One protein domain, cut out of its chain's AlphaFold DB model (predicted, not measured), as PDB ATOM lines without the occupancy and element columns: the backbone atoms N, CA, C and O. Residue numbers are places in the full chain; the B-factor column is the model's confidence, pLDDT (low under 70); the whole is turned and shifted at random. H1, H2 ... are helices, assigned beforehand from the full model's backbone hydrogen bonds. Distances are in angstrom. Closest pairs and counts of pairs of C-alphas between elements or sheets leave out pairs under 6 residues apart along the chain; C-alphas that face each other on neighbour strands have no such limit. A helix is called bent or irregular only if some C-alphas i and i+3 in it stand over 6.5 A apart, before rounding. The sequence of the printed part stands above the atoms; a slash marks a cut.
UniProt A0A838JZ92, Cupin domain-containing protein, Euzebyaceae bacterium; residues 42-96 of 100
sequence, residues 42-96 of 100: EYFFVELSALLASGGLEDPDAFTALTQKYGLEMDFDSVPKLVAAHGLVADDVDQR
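AT A GLANCE: This is residues 42 to 96 of the 100 residues of the protein "Cupin domain-containing protein" of Euzebyaceae bacterium (UniProt A0A838JZ92). Two helices, H1 and H2, lie side by side as an antiparallel helical hairpin, and a third, H3, is held well away from them at the far end of the link of residues 70 to 75. From the end of H3 the last printed residues, 87 to 96, fold back in the direction of the hairpin, and the space between the hairpin, H3 and this tail is left open. The printed part has 55 residues with three named helices, in the order H1, H2, H3, and no named strand; the class is all helix. The whole is loose, with a radius of gyration of the C-alphas of 12.7 A, and the C-alphas span 31 by 25 by 22 A along their three main axes.

HOW THE PARTS SIT: H1, residues 42 to 53, is the longest helix, and it touches H2, residues 60 to 69, with 6 pairs of C-alphas within 8 A. Their closest C-alphas are those of Phe 44 and Leu 66, 7.5 A apart. The two lines stand at a shallow tilt of 8 degrees and run opposite ways, with the centres 11.3 A apart, and the two form a helical hairpin. H3, residues 76 to 86, touches no helix: it is apart from H1 and also apart from H2, which it follows in the chain. In H2 every O i to N i+4 pair is within hydrogen-bond range; in H1 7 of 8 are, and in H3 5 of 7.

IN THESE COORDINATES: H1 begins at C-alpha 42, at (187.811, 141.755, 151.320), and is 17.3 A long from first to last C-alpha. H2 begins at C-alpha 60, at (171.966, 136.079, 138.417), and is 14.1 A long. H3 ends at C-alpha 86, at (162.274, 154.271, 155.387), and is 15.9 A long. H3 is irregular, but only just: C-alphas 77 and 80 are 6.6 A apart, and its line is a rough one.

THE WHOLE: The two C-alphas farthest apart are those of Lys 69 and Gly 87, at 32.6 A, and the first and last printed C-alphas, of Glu 42 and Arg 96, are 19.5 A apart. Residues 81 to 87, of which 81 to 86 belong to H3, stand free. The printed part has no cut, and the links H1 to H2 and H2 to H3 are both short, with 6 residues each. The mean pLDDT of the printed part is 84.5, and the model's confidence is low, under 70, at residues 56 to 57 and residues 90 to 96.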
ATOM      1  N   GLU A  42     187.395 140.647 152.186       93.94
ATOM      2  CA  GLU A  42     187.811 141.755 151.320       93.94
ATOM      3  C   GLU A  42     187.836 141.380 149.824       93.94
ATOM      4  O   GLU A  42     187.551 142.220 148.972       93.94
ATOM      5  N   TYR A  43     188.096 140.107 149.498       95.75
ATOM      6  CA  TYR A  43     188.084 139.617 148.118       95.75
ATOM      7  C   TYR A  43     186.676 139.567 147.510       95.75
ATOM      8  O   TYR A  43     186.558 139.687 146.292       95.75
ATOM      9  N   PHE A  44     185.617 139.464 148.326       94.12
ATOM     10  CA  PHE A  44     184.237 139.555 147.840       94.12
ATOM     11  C   PHE A  44     184.010 140.883 147.120       94.12
ATOM     12  O   PHE A  44     183.484 140.892 146.015       94.12
ATOM     13  N   PHE A  45     184.465 141.997 147.700       92.44
ATOM     14  CA  PHE A  45     184.293 143.319 147.096       92.44
ATOM     15  C   PHE A  45     185.101 143.487 145.805       92.44
ATOM     16  O   PHE A  45     184.624 144.117 144.863       92.44
ATOM     17  N   VAL A  46     186.299 142.897 145.734       94.00
ATOM     18  CA  VAL A  46     187.125 142.902 144.512       94.00
ATOM     19  C   VAL A  46     186.425 142.139 143.387       94.00
ATOM     20  O   VAL A  46     186.309 142.649 142.273       94.00
ATOM     21  N   GLU A  47     185.935 140.934 143.674       95.00
ATOM     22  CA  GLU A  47     185.251 140.095 142.687       95.00
ATOM     23  C   GLU A  47     183.875 140.655 142.306       95.00
ATOM     24  O   GLU A  47     183.518 140.634 141.131       95.00
ATOM     25  N   LEU A  48     183.143 141.231 143.264       91.81
ATOM     26  CA  LEU A  48     181.880 141.920 143.012       91.81
ATOM     27  C   LEU A  48     182.083 143.125 142.092       91.81
ATOM     28  O   LEU A  48     181.326 143.292 141.143       91.81
ATOM     29  N   SER A  49     183.110 143.942 142.336       90.75
ATOM     30  CA  SER A  49     183.432 145.089 141.478       90.75
ATOM     31  C   SER A  49     183.724 144.652 140.039       90.75
ATOM     32  O   SER A  49     183.180 145.221 139.093       90.75
ATOM     33  N   ALA A  50     184.507 143.581 139.863       91.12
ATOM     34  CA  ALA A  50     184.774 143.015 138.544       91.12
ATOM     35  C   ALA A  50     183.500 142.483 137.862       91.12
ATOM     36  O   ALA A  50     183.319 142.703 136.664       91.12
ATOM     37  N   LEU A  51     182.617 141.822 138.620       89.00
ATOM     38  CA  LEU A  51     181.339 141.312 138.122       89.00
ATOM     39  C   LEU A  51     180.408 142.450 137.674       89.00
ATOM     40  O   LEU A  51     179.837 142.386 136.588       89.00
ATOM     41  N   LEU A  52     180.281 143.507 138.480       86.06
ATOM     42  CA  LEU A  52     179.475 144.683 138.144       86.06
ATOM     43  C   LEU A  52     180.004 145.372 136.880       86.06
ATOM     44  O   LEU A  52     179.238 145.630 135.956       86.06
ATOM     45  N   ALA A  53     181.323 145.561 136.780       86.69
ATOM     46  CA  ALA A  53     181.958 146.166 135.610       86.69
ATOM     47  C   ALA A  53     181.745 145.380 134.302       86.69
ATOM     48  O   ALA A  53     181.865 145.954 133.218       86.69
ATOM     49  N   SER A  54     181.425 144.082 134.373       84.88
ATOM     50  CA  SER A  54     181.094 143.263 133.204       84.88
ATOM     51  C   SER A  54     179.587 143.137 132.934       84.88
ATOM     52  O   SER A  54     179.197 142.258 132.168       84.88
ATOM     53  N   GLY A  55     178.740 143.966 133.558       74.88
ATOM     54  CA  GLY A  55     177.275 143.907 133.418       74.88
ATOM     55  C   GLY A  55     176.611 142.815 134.268       74.88
ATOM     56  O   GLY A  55     175.457 142.465 134.048       74.88
ATOM     57  N   GLY A  56     177.331 142.250 135.239       63.09
ATOM     58  CA  GLY A  56     176.978 141.000 135.919       63.09
ATOM     59  C   GLY A  56     175.772 141.045 136.856       63.09
ATOM     60  O   GLY A  56     175.368 140.004 137.359       63.09
ATOM     61  N   LEU A  57     175.152 142.207 137.063       65.69
ATOM     62  CA  LEU A  57     173.832 142.287 137.700       65.69
ATOM     63  C   LEU A  57     172.728 141.688 136.798       65.69
ATOM     64  O   LEU A  57     171.673 141.294 137.290       65.69
ATOM     65  N   GLU A  58     173.004 141.559 135.496       70.44
ATOM     66  CA  GLU A  58     172.178 140.854 134.508       70.44
ATOM     67  C   GLU A  58     172.482 139.343 134.426       70.44
ATOM     68  O   GLU A  58     171.791 138.625 133.702       70.44
ATOM     69  N   ASP A  59     173.477 138.850 135.180       82.19
ATOM     70  CA  ASP A  59     173.829 137.430 135.315       82.19
ATOM     71  C   ASP A  59     173.579 136.946 136.763       82.19
ATOM     72  O   ASP A  59     174.487 136.930 137.607       82.19
ATOM     73  N   PRO A  60     172.331 136.544 137.082       81.81
ATOM     74  CA  PRO A  60     171.966 136.079 138.417       81.81
ATOM     75  C   PRO A  60     172.760 134.857 138.881       81.81
ATOM     76  O   PRO A  60     172.960 134.687 140.087       81.81
ATOM     77  N   ASP A  61     173.218 134.010 137.956       89.94
ATOM     78  CA  ASP A  61     173.958 132.792 138.286       89.94
ATOM     79  C   ASP A  61     175.373 133.142 138.760       89.94
ATOM     80  O   ASP A  61     175.832 132.614 139.779       89.94
ATOM     81  N   ALA A  62     176.042 134.081 138.082       90.69
ATOM     82  CA  ALA A  62     177.354 134.572 138.500       90.69
ATOM     83  C   ALA A  62     177.297 135.274 139.864       90.69
ATOM     84  O   ALA A  62     178.137 135.011 140.733       90.69
ATOM     85  N   PHE A  63     176.284 136.117 140.087       89.69
ATOM     86  CA  PHE A  63     176.089 136.767 141.383       89.69
ATOM     87  C   PHE A  63     175.806 135.746 142.497       89.69
ATOM     88  O   PHE A  63     176.421 135.805 143.562       89.69
ATOM     89  N   THR A  64     174.947 134.757 142.232       90.75
ATOM     90  CA  THR A  64     174.626 133.680 143.185       90.75
ATOM     91  C   THR A  64     175.860 132.844 143.533       90.75
ATOM     92  O   THR A  64     176.100 132.538 144.703       90.75
ATOM     93  N   ALA A  65     176.676 132.487 142.538       94.00
ATOM     94  CA  ALA A  65     177.921 131.758 142.764       94.00
ATOM     95  C   ALA A  65     178.901 132.568 143.628       94.00
ATOM     96  O   ALA A  65     179.547 132.011 144.524       94.00
ATOM     97  N   LEU A  66     178.980 133.884 143.401       94.81
ATOM     98  CA  LEU A  66     179.807 134.783 144.197       94.81
ATOM     99  C   LEU A  66     179.326 134.847 145.653       94.81
ATOM    100  O   LEU A  66     180.127 134.637 146.564       94.81
ATOM    101  N   THR A  67     178.035 135.071 145.905       93.88
ATOM    102  CA  THR A  67     177.514 135.117 147.282       93.88
ATOM    103  C   THR A  67     177.706 133.784 148.005       93.88
ATOM    104  O   THR A  67     178.152 133.775 149.152       93.88
ATOM    105  N   GLN A  68     177.485 132.652 147.328       95.75
ATOM    106  CA  GLN A  68     177.715 131.319 147.901       95.75
ATOM    107  C   GLN A  68     179.183 131.081 148.269       95.75
ATOM    108  O   GLN A  68     179.464 130.569 149.354       95.75
ATOM    109  N   LYS A  69     180.128 131.488 147.409       96.75
ATOM    110  CA  LYS A  69     181.573 131.373 147.674       96.75
ATOM    111  C   LYS A  69     181.987 132.067 148.975       96.75
ATOM    112  O   LYS A  69     182.882 131.574 149.661       96.75
ATOM    113  N   TYR A  70     181.339 133.179 149.317       95.69
ATOM    114  CA  TYR A  70     181.633 133.967 150.518       95.69
ATOM    115  C   TYR A  70     180.650 133.737 151.677       95.69
ATOM    116  O   TYR A  70     180.753 134.416 152.696       95.69
ATOM    117  N   GLY A  71     179.736 132.765 151.560       94.38
ATOM    118  CA  GLY A  71     178.782 132.420 152.618       94.38
ATOM    119  C   GLY A  71     177.737 133.505 152.891       94.38
ATOM    120  O   GLY A  71     177.328 133.683 154.035       94.38
ATOM    121  N   LEU A  72     177.347 134.254 151.859       94.38
ATOM    122  CA  LEU A  72     176.343 135.308 151.941       94.38
ATOM    123  C   LEU A  72     174.969 134.796 151.512       94.38
ATOM    124  O   LEU A  72     174.823 134.181 150.453       94.38
ATOM    125  N   GLU A  73     173.960 135.150 152.299       94.06
ATOM    126  CA  GLU A  73     172.554 135.057 151.926       94.06
ATOM    127  C   GLU A  73     172.022 136.471 151.678       94.06
ATOM    128  O   GLU A  73     172.280 137.386 152.462       94.06
ATOM    129  N   MET A  74     171.305 136.657 150.571       90.62
ATOM    130  CA  MET A  74     170.763 137.950 150.152       90.62
ATOM    131  C   MET A  74     169.257 137.815 149.928       90.62
ATOM    132  O   MET A  74     168.822 136.935 149.189       90.62
ATOM    133  N   ASP A  75     168.470 138.703 150.533       92.06
ATOM    134  CA  ASP A  75     167.026 138.815 150.303       92.06
ATOM    135  C   ASP A  75     166.732 140.110 149.534       92.06
ATOM    136  O   ASP A  75     166.468 141.162 150.122       92.06
ATOM    137  N   PHE A  76     166.790 140.046 148.203       88.00
ATOM    138  CA  PHE A  76     166.477 141.202 147.357       88.00
ATOM    139  C   PHE A  76     164.991 141.582 147.388       88.00
ATOM    140  O   PHE A  76     164.664 142.753 147.183       88.00
ATOM    141  N   ASP A  77     164.094 140.655 147.742       91.69
ATOM    142  CA  ASP A  77     162.662 140.943 147.908       91.69
ATOM    143  C   ASP A  77     162.392 141.827 149.140       91.69
ATOM    144  O   ASP A  77     161.309 142.416 149.278       91.69
ATOM    145  N   SER A  78     163.361 141.938 150.058       91.06
ATOM    146  CA  SER A  78     163.311 142.883 151.177       91.06
ATOM    147  C   SER A  78     163.581 144.331 150.756       91.06
ATOM    148  O   SER A  78     163.040 145.250 151.375       91.06
ATOM    149  N   VAL A  79     164.346 144.560 149.681       90.81
ATOM    150  CA  VAL A  79     164.827 145.902 149.304       90.81
ATOM    151  C   VAL A  79     163.672 146.874 149.035       90.81
ATOM    152  O   VAL A  79     163.648 147.928 149.673       90.81
ATOM    153  N   PRO A  80     162.654 146.554 148.206       91.94
ATOM    154  CA  PRO A  80     161.535 147.472 147.978       91.94
ATOM    155  C   PRO A  80     160.746 147.789 149.255       91.94
ATOM    156  O   PRO A  80     160.225 148.894 149.409       91.94
ATOM    157  N   LYS A  81     160.668 146.831 150.191       92.81
ATOM    158  CA  LYS A  81     159.971 147.009 151.473       92.81
ATOM    159  C   LYS A  81     160.734 147.981 152.369       92.81
ATOM    160  O   LYS A  81     160.120 148.891 152.919       92.81
ATOM    161  N   LEU A  82     162.057 147.822 152.466       92.31
ATOM    162  CA  LEU A  82     162.935 148.715 153.228       92.31
ATOM    163  C   LEU A  82     162.930 150.133 152.647       92.31
ATOM    164  O   LEU A  82     162.801 151.103 153.394       92.31
ATOM    165  N   VAL A  83     162.986 150.248 151.317       92.56
ATOM    166  CA  VAL A  83     162.887 151.526 150.601       92.56
ATOM    167  C   VAL A  83     161.588 152.250 150.953       92.56
ATOM    168  O   VAL A  83     161.627 153.406 151.371       92.56
ATOM    169  N   ALA A  84     160.445 151.566 150.856       93.12
ATOM    170  CA  ALA A  84     159.146 152.155 151.175       93.12
ATOM    171  C   ALA A  84     158.997 152.501 152.667       93.12
ATOM    172  O   ALA A  84     158.470 153.562 153.001       93.12
ATOM    173  N   ALA A  85     159.463 151.628 153.566       93.12
ATOM    174  CA  ALA A  85     159.332 151.813 155.011       93.12
ATOM    175  C   ALA A  85     160.175 152.980 155.549       93.12
ATOM    176  O   ALA A  85     159.767 153.631 156.513       93.12
ATOM    177  N   HIS A  86     161.327 153.251 154.930       91.50
ATOM    178  CA  HIS A  86     162.274 154.271 155.387       91.50
ATOM    179  C   HIS A  86     162.396 155.479 154.447       91.50
ATOM    180  O   HIS A  86     163.217 156.355 154.703       91.50
ATOM    181  N   GLY A  87     161.570 155.555 153.397       90.31
ATOM    182  CA  GLY A  87     161.567 156.674 152.451       90.31
ATOM    183  C   GLY A  87     162.887 156.823 151.691       90.31
ATOM    184  O   GLY A  87     163.327 157.944 151.451       90.31
ATOM    185  N   LEU A  88     163.540 155.703 151.363       90.00
ATOM    186  CA  LEU A  88     164.844 155.698 150.696       90.00
ATOM    187  C   LEU A  88     164.696 155.929 149.190       90.00
ATOM    188  O   LEU A  88     163.634 155.702 148.610       90.00
ATOM    189  N   VAL A  89     165.793 156.314 148.546       83.50
ATOM    190  CA  VAL A  89     165.897 156.336 147.085       83.50
ATOM    191  C   VAL A  89     166.853 155.229 146.660       83.50
ATOM    192  O   VAL A  89     168.009 155.195 147.082       83.50
ATOM    193  N   ALA A  90     166.362 154.301 145.842       69.50
ATOM    194  CA  ALA A  90     167.203 153.330 145.156       69.50
ATOM    195  C   ALA A  90     167.765 153.998 143.895       69.50
ATOM    196  O   ALA A  90     167.215 153.844 142.808       69.50
ATOM    197  N   ASP A  91     168.798 154.822 144.057       62.81
ATOM    198  CA  ASP A  91     169.535 155.349 142.906       62.81
ATOM    199  C   ASP A  91     170.362 154.232 142.260       62.81
ATOM    200  O   ASP A  91     170.842 153.323 142.943       62.81
ATOM    201  N   ASP A  92     170.582 154.353 140.954       52.19
ATOM    202  CA  ASP A  92     171.418 153.446 140.174       52.19
ATOM    203  C   ASP A  92     172.860 153.462 140.721       52.19
ATOM    204  O   ASP A  92     173.569 154.474 140.664       52.19
ATOM    205  N   VAL A  93     173.274 152.354 141.342       51.50
ATOM    206  CA  VAL A  93     174.559 152.221 142.056       51.50
ATOM    207  C   VAL A  93     175.754 152.409 141.105       51.50
ATOM    208  O   VAL A  93     176.828 152.832 141.543       51.50
ATOM    209  N   ASP A  94     175.542 152.205 139.804       41.56
ATOM    210  CA  ASP A  94     176.548 152.284 138.740       41.56
ATOM    211  C   ASP A  94     177.209 153.664 138.587       41.56
ATOM    212  O   ASP A  94     178.368 153.749 138.183       41.56
ATOM    213  N   GLN A  95     176.540 154.764 138.952       32.16
ATOM    214  CA  GLN A  95     177.093 156.112 138.729       32.16
ATOM    215  C   GLN A  95     178.049 156.600 139.829       32.16
ATOM    216  O   GLN A  95     178.745 157.594 139.628       32.16
ATOM    217  N   ARG A  96     178.100 155.940 140.997       41.31
ATOM    218  CA  ARG A  96     178.853 156.439 142.172       41.31
ATOM    219  C   ARG A  96     180.139 155.676 142.491       41.31
ATOM    220  O   ARG A  96     180.949 156.172 143.266       41.31
TER     221      ARG A  96